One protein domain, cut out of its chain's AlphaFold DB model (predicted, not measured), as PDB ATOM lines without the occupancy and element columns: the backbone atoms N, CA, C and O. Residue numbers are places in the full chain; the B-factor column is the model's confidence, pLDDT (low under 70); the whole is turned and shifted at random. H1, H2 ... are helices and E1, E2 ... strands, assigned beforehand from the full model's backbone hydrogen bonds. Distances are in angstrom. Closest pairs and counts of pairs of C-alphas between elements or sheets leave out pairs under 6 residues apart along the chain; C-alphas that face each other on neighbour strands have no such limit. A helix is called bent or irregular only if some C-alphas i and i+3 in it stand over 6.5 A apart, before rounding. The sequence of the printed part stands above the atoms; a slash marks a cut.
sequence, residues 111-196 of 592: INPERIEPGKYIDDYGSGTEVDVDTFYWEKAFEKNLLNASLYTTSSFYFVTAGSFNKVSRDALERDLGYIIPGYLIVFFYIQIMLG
ATOM      1  N   ILE A 111     164.971 160.632 125.334       75.25
ATOM      2  CA  ILE A 111     165.917 159.586 125.743       75.25
ATOM      3  C   ILE A 111     167.194 160.259 126.259       75.25
ATOM      4  O   ILE A 111     167.689 161.211 125.645       75.25
ATOM      5  N   ASN A 112     167.727 159.782 127.386       72.12
ATOM      6  CA  ASN A 112     168.992 160.275 127.927       72.12
ATOM      7  C   ASN A 112     170.156 159.327 127.565       72.12
ATOM      8  O   ASN A 112     170.313 158.305 128.238       72.12
ATOM      9  N   PRO A 113     171.004 159.662 126.568       68.25
ATOM     10  CA  PRO A 113     172.080 158.781 126.119       68.25
ATOM     11  C   PRO A 113     173.157 158.532 127.185       68.25
ATOM     12  O   PRO A 113     173.773 157.472 127.193       68.25
ATOM     13  N   GLU A 114     173.356 159.448 128.138       68.31
ATOM     14  CA  GLU A 114     174.340 159.274 129.220       68.31
ATOM     15  C   GLU A 114     173.916 158.212 130.251       68.31
ATOM     16  O   GLU A 114     174.748 157.713 131.007       68.31
ATOM     17  N   ARG A 115     172.623 157.857 130.296       65.56
ATOM     18  CA  ARG A 115     172.067 156.833 131.203       65.56
ATOM     19  C   ARG A 115     171.995 155.439 130.581       65.56
ATOM     20  O   ARG A 115     171.557 154.497 131.244       65.56
ATOM     21  N   ILE A 116     172.435 155.293 129.334       67.50
ATOM     22  CA  ILE A 116     172.489 154.022 128.612       67.50
ATOM     23  C   ILE A 116     173.741 153.255 129.075       67.50
ATOM     24  O   ILE A 116     174.759 153.163 128.397       67.50
ATOM     25  N   GLU A 117     173.693 152.739 130.306       61.72
ATOM     26  CA  GLU A 117     174.757 151.890 130.845       61.72
ATOM     27  C   GLU A 117     174.719 150.489 130.196       61.72
ATOM     28  O   GLU A 117     173.646 149.869 130.168       61.72
ATOM     29  N   PRO A 118     175.865 149.924 129.757       58.94
ATOM     30  CA  PRO A 118     175.925 148.592 129.156       58.94
ATOM     31  C   PRO A 118     175.259 147.510 130.019       58.94
ATOM     32  O   PRO A 118     175.683 147.236 131.143       58.94
ATOM     33  N   GLY A 119     174.206 146.881 129.488       61.44
ATOM     34  CA  GLY A 119     173.439 145.838 130.179       61.44
ATOM     35  C   GLY A 119     172.346 146.333 131.138       61.44
ATOM     36  O   GLY A 119     171.688 145.498 131.760       61.44
ATOM     37  N   LYS A 120     172.119 147.650 131.259       62.16
ATOM     38  CA  LYS A 120     170.921 148.222 131.908       62.16
ATOM     39  C   LYS A 120     169.910 148.810 130.923       62.16
ATOM     40  O   LYS A 120     168.768 149.017 131.317       62.16
ATOM     41  N   TYR A 121     170.305 149.090 129.685       62.28
ATOM     42  CA  TYR A 121     169.396 149.581 128.651       62.28
ATOM     43  C   TYR A 121     168.400 148.506 128.198       62.28
ATOM     44  O   TYR A 121     168.628 147.305 128.371       62.28
ATOM     45  N   ILE A 122     167.289 148.945 127.606       61.72
ATOM     46  CA  ILE A 122     166.337 148.063 126.932       61.72
ATOM     47  C   ILE A 122     166.456 148.325 125.435       61.72
ATOM     48  O   ILE A 122     166.235 149.441 124.975       61.72
ATOM     49  N   ASP A 123     166.833 147.287 124.697       56.81
ATOM     50  CA  ASP A 123     166.954 147.318 123.242       56.81
ATOM     51  C   ASP A 123     165.553 147.331 122.607       56.81
ATOM     52  O   ASP A 123     164.792 146.355 122.701       56.81
ATOM     53  N   ASP A 124     165.183 148.454 121.992       56.22
ATOM     54  CA  ASP A 124     164.036 148.519 121.100       56.22
ATOM     55  C   ASP A 124     164.444 147.971 119.723       56.22
ATOM     56  O   ASP A 124     164.610 148.717 118.765       56.22
ATOM     57  N   TYR A 125     164.526 146.640 119.613       49.19
ATOM     58  CA  TYR A 125     164.783 145.870 118.381       49.19
ATOM     59  C   TYR A 125     163.978 146.277 117.124       49.19
ATOM     60  O   TYR A 125     164.303 145.823 116.027       49.19
ATOM     61  N   GLY A 126     162.910 147.069 117.262       47.97
ATOM     62  CA  GLY A 126     162.049 147.540 116.177       47.97
ATOM     63  C   GLY A 126     162.472 148.901 115.634       47.97
ATOM     64  O   GLY A 126     162.372 149.120 114.429       47.97
ATOM     65  N   SER A 127     162.980 149.791 116.491       47.25
ATOM     66  CA  SER A 127     163.620 151.052 116.081       47.25
ATOM     67  C   SER A 127     165.149 150.954 115.987       47.25
ATOM     68  O   SER A 127     165.781 151.814 115.379       47.25
ATOM     69  N   GLY A 128     165.745 149.916 116.579       55.16
ATOM     70  CA  GLY A 128     167.188 149.763 116.757       55.16
ATOM     71  C   GLY A 128     167.787 150.742 117.772       55.16
ATOM     72  O   GLY A 128     168.991 150.986 117.722       55.16
ATOM     73  N   THR A 129     166.968 151.343 118.646       61.09
ATOM     74  CA  THR A 129     167.428 152.345 119.619       61.09
ATOM     75  C   THR A 129     167.489 151.786 121.038       61.09
ATOM     76  O   THR A 129     166.613 151.052 121.494       61.09
ATOM     77  N   GLU A 130     168.550 152.143 121.758       68.44
ATOM     78  CA  GLU A 130     168.710 151.793 123.167       68.44
ATOM     79  C   GLU A 130     167.885 152.775 124.013       68.44
ATOM     80  O   GLU A 130     168.138 153.981 124.023       68.44
ATOM     81  N   VAL A 131     166.866 152.267 124.709       70.62
ATOM     82  CA  VAL A 131     165.952 153.079 125.522       70.62
ATOM     83  C   VAL A 131     166.391 153.041 126.984       70.62
ATOM     84  O   VAL A 131     166.709 151.980 127.537       70.62
ATOM     85  N   ASP A 132     166.393 154.208 127.628       76.62
ATOM     86  CA  ASP A 132     166.698 154.316 129.049       76.62
ATOM     87  C   ASP A 132     165.573 153.729 129.925       76.62
ATOM     88  O   ASP A 132     164.388 153.703 129.574       76.62
ATOM     89  N   VAL A 133     165.965 153.230 131.097       77.88
ATOM     90  CA  VAL A 133     165.080 152.492 132.009       77.88
ATOM     91  C   VAL A 133     163.920 153.352 132.518       77.88
ATOM     92  O   VAL A 133     162.806 152.843 132.678       77.88
ATOM     93  N   ASP A 134     164.163 154.643 132.758       82.75
ATOM     94  CA  ASP A 134     163.169 155.568 133.301       82.75
ATOM     95  C   ASP A 134     162.064 155.823 132.259       82.75
ATOM     96  O   ASP A 134     160.877 155.654 132.560       82.75
ATOM     97  N   THR A 135     162.450 156.122 131.012       83.50
ATOM     98  CA  THR A 135     161.544 156.286 129.863       83.50
ATOM     99  C   THR A 135     160.718 155.022 129.617       83.50
ATOM    100  O   THR A 135     159.493 155.104 129.508       83.50
ATOM    101  N   PHE A 136     161.332 153.833 129.623       81.62
ATOM    102  CA  PHE A 136     160.600 152.573 129.438       81.62
ATOM    103  C   PHE A 136     159.559 152.314 130.543       81.62
ATOM    104  O   PHE A 136     158.434 151.877 130.271       81.62
ATOM    105  N   TYR A 137     159.895 152.582 131.811       85.38
ATOM    106  CA  TYR A 137     158.923 152.452 132.900       85.38
ATOM    107  C   TYR A 137     157.824 153.515 132.836       85.38
ATOM    108  O   TYR A 137     156.679 153.201 133.177       85.38
ATOM    109  N   TRP A 138     158.135 154.727 132.368       88.12
ATOM    110  CA  TRP A 138     157.149 155.777 132.124       88.12
ATOM    111  C   TRP A 138     156.148 155.360 131.038       88.12
ATOM    112  O   TRP A 138     154.944 155.373 131.303       88.12
ATOM    113  N   GLU A 139     156.614 154.869 129.883       87.75
ATOM    114  CA  GLU A 139     155.744 154.347 128.815       87.75
ATOM    115  C   GLU A 139     154.848 153.210 129.331       87.75
ATOM    116  O   GLU A 139     153.630 153.209 129.142       87.75
ATOM    117  N   LYS A 140     155.425 152.266 130.083       86.00
ATOM    118  CA  LYS A 140     154.681 151.146 130.673       86.00
ATOM    119  C   LYS A 140     153.623 151.596 131.689       86.00
ATOM    120  O   LYS A 140     152.564 150.968 131.788       86.00
ATOM    121  N   ALA A 141     153.896 152.647 132.462       90.94
ATOM    122  CA  ALA A 141     152.937 153.238 133.391       90.94
ATOM    123  C   ALA A 141     151.821 153.989 132.647       90.94
ATOM    124  O   ALA A 141     150.649 153.826 132.986       90.94
ATOM    125  N   PHE A 142     152.175 154.742 131.604       90.62
ATOM    126  CA  PHE A 142     151.256 155.450 130.717       90.62
ATOM    127  C   PHE A 142     150.243 154.495 130.067       90.62
ATOM    128  O   PHE A 142     149.038 154.658 130.267       90.62
ATOM    129  N   GLU A 143     150.705 153.426 129.406       88.38
ATOM    130  CA  GLU A 143     149.816 152.416 128.810       88.38
ATOM    131  C   GLU A 143     148.885 151.775 129.847       88.38
ATOM    132  O   GLU A 143     147.686 151.619 129.611       88.38
ATOM    133  N   LYS A 144     149.422 151.408 131.019       89.88
ATOM    134  CA  LYS A 144     148.634 150.793 132.097       89.88
ATOM    135  C   LYS A 144     147.538 151.738 132.595       89.88
ATOM    136  O   LYS A 144     146.422 151.286 132.849       89.88
ATOM    137  N   ASN A 145     147.845 153.025 132.732       91.56
ATOM    138  CA  ASN A 145     146.896 154.032 133.190       91.56
ATOM    139  C   ASN A 145     145.806 154.300 132.144       91.56
ATOM    140  O   ASN A 145     144.637 154.354 132.518       91.56
ATOM    141  N   LEU A 146     146.148 154.373 130.852       89.06
ATOM    142  CA  LEU A 146     145.160 154.510 129.773       89.06
ATOM    143  C   LEU A 146     144.245 153.285 129.655       89.06
ATOM    144  O   LEU A 146     143.030 153.437 129.530       89.06
ATOM    145  N   LEU A 147     144.796 152.072 129.760       87.44
ATOM    146  CA  LEU A 147     143.993 150.847 129.780       87.44
ATOM    147  C   LEU A 147     143.046 150.815 130.979       87.44
ATOM    148  O   LEU A 147     141.871 150.498 130.816       87.44
ATOM    149  N   ASN A 148     143.524 151.199 132.162       89.31
ATOM    150  CA  ASN A 148     142.681 151.286 133.349       89.31
ATOM    151  C   ASN A 148     141.581 152.353 133.193       89.31
ATOM    152  O   ASN A 148     140.425 152.078 133.493       89.31
ATOM    153  N   ALA A 149     141.906 153.537 132.663       87.19
ATOM    154  CA  ALA A 149     140.933 154.599 132.395       87.19
ATOM    155  C   ALA A 149     139.834 154.143 131.419       87.19
ATOM    156  O   ALA A 149     138.656 154.389 131.672       87.19
ATOM    157  N   SER A 150     140.204 153.396 130.369       83.75
ATOM    158  CA  SER A 150     139.262 152.877 129.366       83.75
ATOM    159  C   SER A 150     138.170 151.949 129.925       83.75
ATOM    160  O   SER A 150     137.147 151.759 129.274       83.75
ATOM    161  N   LEU A 151     138.344 151.406 131.138       83.06
ATOM    162  CA  LEU A 151     137.334 150.591 131.826       83.06
ATOM    163  C   LEU A 151     136.250 151.421 132.538       83.06
ATOM    164  O   LEU A 151     135.186 150.886 132.845       83.06
ATOM    165  N   TYR A 152     136.515 152.699 132.830       84.00
ATOM    166  CA  TYR A 152     135.643 153.557 133.646       84.00
ATOM    167  C   TYR A 152     134.955 154.678 132.856       84.00
ATOM    168  O   TYR A 152     133.987 155.260 133.345       84.00
ATOM    169  N   THR A 153     135.425 154.985 131.646       81.75
ATOM    170  CA  THR A 153     134.852 156.016 130.768       81.75
ATOM    171  C   THR A 153     134.135 155.421 129.562       81.75
ATOM    172  O   THR A 153     134.535 154.393 129.029       81.75
ATOM    173  N   THR A 154     133.126 156.128 129.054       82.44
ATOM    174  CA  THR A 154     132.453 155.803 127.783       82.44
ATOM    175  C   THR A 154     133.294 156.110 126.537       82.44
ATOM    176  O   THR A 154     132.941 155.674 125.443       82.44
ATOM    177  N   SER A 155     134.395 156.855 126.685       84.19
ATOM    178  CA  SER A 155     135.338 157.178 125.611       84.19
ATOM    179  C   SER A 155     136.341 156.046 125.374       84.19
ATOM    180  O   SER A 155     137.011 155.598 126.305       84.19
ATOM    181  N   SER A 156     136.498 155.634 124.115       86.44
ATOM    182  CA  SER A 156     137.526 154.675 123.696       86.44
ATOM    183  C   SER A 156     138.890 155.352 123.563       86.44
ATOM    184  O   SER A 156     139.041 156.277 122.763       86.44
ATOM    185  N   PHE A 157     139.897 154.857 124.282       88.75
ATOM    186  CA  PHE A 157     141.285 155.295 124.126       88.75
ATOM    187  C   PHE A 157     142.052 154.357 123.192       88.75
ATOM    188  O   PHE A 157     142.059 153.142 123.386       88.75
ATOM    189  N   TYR A 158     142.745 154.936 122.214       90.06
ATOM    190  CA  TYR A 158     143.683 154.239 121.338       90.06
ATOM    191  C   TYR A 158     145.030 154.949 121.445       90.06
ATOM    192  O   TYR A 158     145.082 156.172 121.324       90.06
ATOM    193  N   PHE A 159     146.106 154.207 121.692       89.19
ATOM    194  CA  PHE A 159     147.415 154.779 122.001       89.19
ATOM    195  C   PHE A 159     148.556 153.981 121.366       89.19
ATOM    196  O   PHE A 159     148.396 152.823 120.978       89.19
ATOM    197  N   VAL A 160     149.711 154.637 121.296       88.75
ATOM    198  CA  VAL A 160     150.997 154.102 120.854       88.75
ATOM    199  C   VAL A 160     152.091 154.661 121.767       88.75
ATOM    200  O   VAL A 160     151.984 155.787 122.251       88.75
ATOM    201  N   THR A 161     153.119 153.857 121.990       87.62
ATOM    202  CA  THR A 161     154.397 154.163 122.656       87.62
ATOM    203  C   THR A 161     155.529 153.806 121.690       87.62
ATOM    204  O   THR A 161     155.278 153.070 120.730       87.62
ATOM    205  N   ALA A 162     156.757 154.283 121.905       78.69
ATOM    206  CA  ALA A 162     157.883 153.936 121.033       78.69
ATOM    207  C   ALA A 162     158.073 152.406 120.977       78.69
ATOM    208  O   ALA A 162     158.019 151.809 119.902       78.69
ATOM    209  N   GLY A 163     158.101 151.748 122.142       76.44
ATOM    210  CA  GLY A 163     158.229 150.289 122.245       76.44
ATOM    211  C   GLY A 163     156.989 149.458 121.853       76.44
ATOM    212  O   GLY A 163     157.019 148.227 121.983       76.44
ATOM    213  N   SER A 164     155.887 150.070 121.389       81.19
ATOM    214  CA  SER A 164     154.621 149.362 121.106       81.19
ATOM    215  C   SER A 164     154.756 148.252 120.057       81.19
ATOM    216  O   SER A 164     154.189 147.173 120.249       81.19
ATOM    217  N   PHE A 165     155.502 148.482 118.968       78.25
ATOM    218  CA  PHE A 165     155.657 147.500 117.882       78.25
ATOM    219  C   PHE A 165     156.298 146.199 118.395       78.25
ATOM    220  O   PHE A 165     155.747 145.108 118.202       78.25
ATOM    221  N   ASN A 166     157.415 146.309 119.122       72.06
ATOM    222  CA  ASN A 166     158.122 145.155 119.684       72.06
ATOM    223  C   ASN A 166     157.299 144.414 120.710       72.06
ATOM    224  O   ASN A 166     157.249 143.187 120.681       72.06
ATOM    225  N   LYS A 167     156.671 145.151 121.629       76.81
ATOM    226  CA  LYS A 167     155.852 144.556 122.679       76.81
ATOM    227  C   LYS A 167     154.747 143.703 122.067       76.81
ATOM    228  O   LYS A 167     154.589 142.551 122.446       76.81
ATOM    229  N   VAL A 168     154.042 144.238 121.072       81.75
ATOM    230  CA  VAL A 168     152.970 143.525 120.371       81.75
ATOM    231  C   VAL A 168     153.497 142.315 119.589       81.75
ATOM    232  O   VAL A 168     152.904 141.240 119.669       81.75
ATOM    233  N   SER A 169     154.627 142.452 118.889       76.12
ATOM    234  CA  SER A 169     155.260 141.353 118.141       76.12
ATOM    235  C   SER A 169     155.762 140.229 119.060       76.12
ATOM    236  O   SER A 169     155.596 139.045 118.767       76.12
ATOM    237  N   ARG A 170     156.335 140.589 120.213       74.19
ATOM    238  CA  ARG A 170     156.809 139.649 121.234       74.19
ATOM    239  C   ARG A 170     155.652 138.970 121.967       74.19
ATOM    240  O   ARG A 170     155.695 137.757 122.141       74.19
ATOM    241  N   ASP A 171     154.614 139.714 122.351       78.06
ATOM    242  CA  ASP A 171     153.409 139.164 122.986       78.06
ATOM    243  C   ASP A 171     152.694 138.162 122.059       78.06
ATOM    244  O   ASP A 171     152.108 137.190 122.538       78.06
ATOM    245  N   ALA A 172     152.734 138.379 120.737       77.38
ATOM    246  CA  ALA A 172     152.244 137.417 119.751       77.38
ATOM    247  C   ALA A 172     153.086 136.132 119.761       77.38
ATOM    248  O   ALA A 172     152.548 135.044 119.965       77.38
ATOM    249  N   LEU A 173     154.412 136.269 119.649       74.25
ATOM    250  CA  LEU A 173     155.343 135.141 119.676       74.25
ATOM    251  C   LEU A 173     155.223 134.313 120.967       74.25
ATOM    252  O   LEU A 173     155.144 133.090 120.898       74.25
ATOM    253  N   GLU A 174     155.169 134.954 122.140       78.06
ATOM    254  CA  GLU A 174     155.057 134.264 123.434       78.06
ATOM    255  C   GLU A 174     153.744 133.476 123.577       78.06
ATOM    256  O   GLU A 174     153.734 132.418 124.211       78.06
ATOM    257  N   ARG A 175     152.646 133.929 122.952       79.56
ATOM    258  CA  ARG A 175     151.398 133.147 122.865       79.56
ATOM    259  C   ARG A 175     151.577 131.925 121.969       79.56
ATOM    260  O   ARG A 175     151.158 130.829 122.349       79.56
ATOM    261  N   ASP A 176     152.241 132.092 120.829       79.19
ATOM    262  CA  ASP A 176     152.439 131.017 119.856       79.19
ATOM    263  C   ASP A 176     153.409 129.926 120.341       79.19
ATOM    264  O   ASP A 176     153.250 128.757 119.972       79.19
ATOM    265  N   LEU A 177     154.323 130.241 121.274       78.56
ATOM    266  CA  LEU A 177     155.117 129.232 121.995       78.56
ATOM    267  C   LEU A 177     154.235 128.159 122.666       78.56
ATOM    268  O   LEU A 177     154.653 127.006 122.791       78.56
ATOM    269  N   GLY A 178     152.995 128.488 123.050       81.06
ATOM    270  CA  GLY A 178     152.032 127.524 123.592       81.06
ATOM    271  C   GLY A 178     151.637 126.415 122.607       81.06
ATOM    272  O   GLY A 178     151.376 125.284 123.025       81.06
ATOM    273  N   TYR A 179     151.648 126.690 121.297       84.44
ATOM    274  CA  TYR A 179     151.319 125.713 120.250       84.44
ATOM    275  C   TYR A 179     152.493 124.795 119.875       84.44
ATOM    276  O   TYR A 179     152.286 123.753 119.247       84.44
ATOM    277  N   ILE A 180     153.713 125.111 120.315       81.69
ATOM    278  CA  ILE A 180     154.907 124.306 120.028       81.69
ATOM    279  C   ILE A 180     154.802 122.900 120.642       81.69
ATOM    280  O   ILE A 180     155.138 121.915 119.986       81.69
ATOM    281  N   ILE A 181     154.277 122.773 121.867       84.31
ATOM    282  CA  ILE A 181     154.111 121.475 122.547       84.31
ATOM    283  C   ILE A 181     153.163 120.530 121.776       84.31
ATOM    284  O   ILE A 181     153.594 119.422 121.440       84.31
ATOM    285  N   PRO A 182     151.903 120.901 121.453       89.00
ATOM    286  CA  PRO A 182     151.036 120.037 120.654       89.00
ATOM    287  C   PRO A 182     151.581 119.796 119.238       89.00
ATOM    288  O   PRO A 182     151.435 118.683 118.732       89.00
ATOM    289  N   GLY A 183     152.277 120.769 118.635       87.31
ATOM    290  CA  GLY A 183     152.985 120.586 117.364       87.31
ATOM    291  C   GLY A 183     154.021 119.457 117.421       87.31
ATOM    292  O   GLY A 183     153.945 118.507 116.639       87.31
ATOM    293  N   TYR A 184     154.933 119.490 118.400       84.19
ATOM    294  CA  TYR A 184     155.921 118.423 118.601       84.19
ATOM    295  C   TYR A 184     155.289 117.066 118.926       84.19
ATOM    296  O   TYR A 184     155.820 116.044 118.497       84.19
ATOM    297  N   LEU A 185     154.156 117.020 119.638       89.88
ATOM    298  CA  LEU A 185     153.441 115.762 119.887       89.88
ATOM    299  C   LEU A 185     152.877 115.160 118.592       89.88
ATOM    300  O   LEU A 185     153.063 113.967 118.351       89.88
ATOM    301  N   ILE A 186     152.240 115.969 117.738       91.25
ATOM    302  CA  ILE A 186     151.734 115.527 116.426       91.25
ATOM    303  C   ILE A 186     152.888 115.004 115.564       91.25
ATOM    304  O   ILE A 186     152.808 113.894 115.034       91.25
ATOM    305  N   VAL A 187     153.984 115.763 115.483       90.44
ATOM    306  CA  VAL A 187     155.197 115.375 114.751       90.44
ATOM    307  C   VAL A 187     155.799 114.082 115.312       90.44
ATOM    308  O   VAL A 187     156.122 113.176 114.548       90.44
ATOM    309  N   PHE A 188     155.884 113.929 116.635       90.31
ATOM    310  CA  PHE A 188     156.368 112.700 117.263       90.31
ATOM    311  C   PHE A 188     155.517 111.480 116.878       90.31
ATOM    312  O   PHE A 188     156.075 110.464 116.458       90.31
ATOM    313  N   PHE A 189     154.185 111.568 116.969       91.31
ATOM    314  CA  PHE A 189     153.298 110.473 116.561       91.31
ATOM    315  C   PHE A 189     153.405 110.168 115.061       91.31
ATOM    316  O   PHE A 189     153.412 108.998 114.679       91.31
ATOM    317  N   TYR A 190     153.556 111.189 114.219       91.00
ATOM    318  CA  TYR A 190     153.791 111.021 112.788       91.00
ATOM    319  C   TYR A 190     155.099 110.259 112.503       91.00
ATOM    320  O   TYR A 190     155.077 109.243 111.806       91.00
ATOM    321  N   ILE A 191     156.219 110.650 113.126       90.88
ATOM    322  CA  ILE A 191     157.502 109.939 112.987       90.88
ATOM    323  C   ILE A 191     157.400 108.508 113.555       90.88
ATOM    324  O   ILE A 191     157.977 107.588 112.978       90.88
ATOM    325  N   GLN A 192     156.653 108.268 114.646       88.94
ATOM    326  CA  GLN A 192     156.404 106.903 115.148       88.94
ATOM    327  C   GLN A 192     155.699 106.013 114.123       88.94
ATOM    328  O   GLN A 192     156.049 104.841 113.994       88.94
ATOM    329  N   ILE A 193     154.703 106.555 113.418       86.44
ATOM    330  CA  ILE A 193     153.928 105.818 112.417       86.44
ATOM    331  C   ILE A 193     154.770 105.543 111.162       86.44
ATOM    332  O   ILE A 193     154.620 104.475 110.575       86.44
ATOM    333  N   MET A 194     155.664 106.460 110.778       85.19
ATOM    334  CA  MET A 194     156.489 106.331 109.567       85.19
ATOM    335  C   MET A 194     157.782 105.520 109.765       85.19
ATOM    336  O   MET A 194     158.138 104.721 108.903       85.19
ATOM    337  N   LEU A 195     158.489 105.669 110.896       85.06
ATOM    338  CA  LEU A 195     159.689 104.865 111.200       85.06
ATOM    339  C   LEU A 195     159.356 103.492 111.809       85.06
ATOM    340  O   LEU A 195     160.156 102.552 111.737       85.06
ATOM    341  N   GLY A 196     158.216 103.390 112.489       82.94
ATOM    342  CA  GLY A 196     157.794 102.196 113.205       82.94
ATOM    343  C   GLY A 196     156.840 101.312 112.408       82.94
ATOM    344  O   GLY A 196     156.325 101.669 111.356       82.94
TER     345      GLY A 196
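This is residues 111 to 196 of the 592 residues of the protein "SSD domain-containing protein" of Hyalella azteca (UniProt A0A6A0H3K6). Two long helices are set like a T: H1, with a small two-stranded hairpin, E1 and E2, at its first end, makes the bar, and H2 sets off beside the bar's middle as a long stem, of which residues 170 to 195, with Gly 196, stick out free. Between them, residues 151 to 163 fold back along H1. The 86 printed residues hold two strands, then two helices, mostly helix by class; the sheet, order E1 - E2, is antiparallel. The whole is extended, with a radius of gyration of the C-alphas of 20.1 A, and flat, spanning 60 by 43 by 16 A.

Start at E1, residues 122 to 124, and E2, residues 129 to 131, an antiparallel hairpin at 143 degrees; look for N 124 and O 129, 3.0 A apart, and N 131 and O 122, 2.9 A apart, both within hydrogen-bond range. Next comes H1, residues 133 to 150; its closest C-alphas to E1 are Val 133 and Ile 122, 6.9 A apart. H2, residues 164 to 195, is apart from H1 and from E2; its closest C-alphas to E1 are Asn 166 and Asp 124, 6.9 A apart. Every O i to N i+4 pair is within hydrogen-bond range in H1, and 23 of 28 in H2.

E1 measures 6.3 A and E2 6.1 A. Find C-alpha 133 at (165.080, 152.492, 132.009); from there H1 runs 26.0 A to C-alpha 150. Find C-alpha 164 at (154.621, 149.362, 121.106); H2 runs 45.9 A to C-alpha 195 at (159.689, 104.865, 111.200). H2 has a kink of 38 degrees near residue 179; it is neither bent nor irregular, but only just: C-alphas 178 and 181 are 6.5 A apart.

The two C-alphas farthest apart, Glu 114 and Gly 196, are 61.5 A apart. The printed part has no cut; the link from H1 to H2 is long. In this model, residues 113 to 130 have pLDDT under 70.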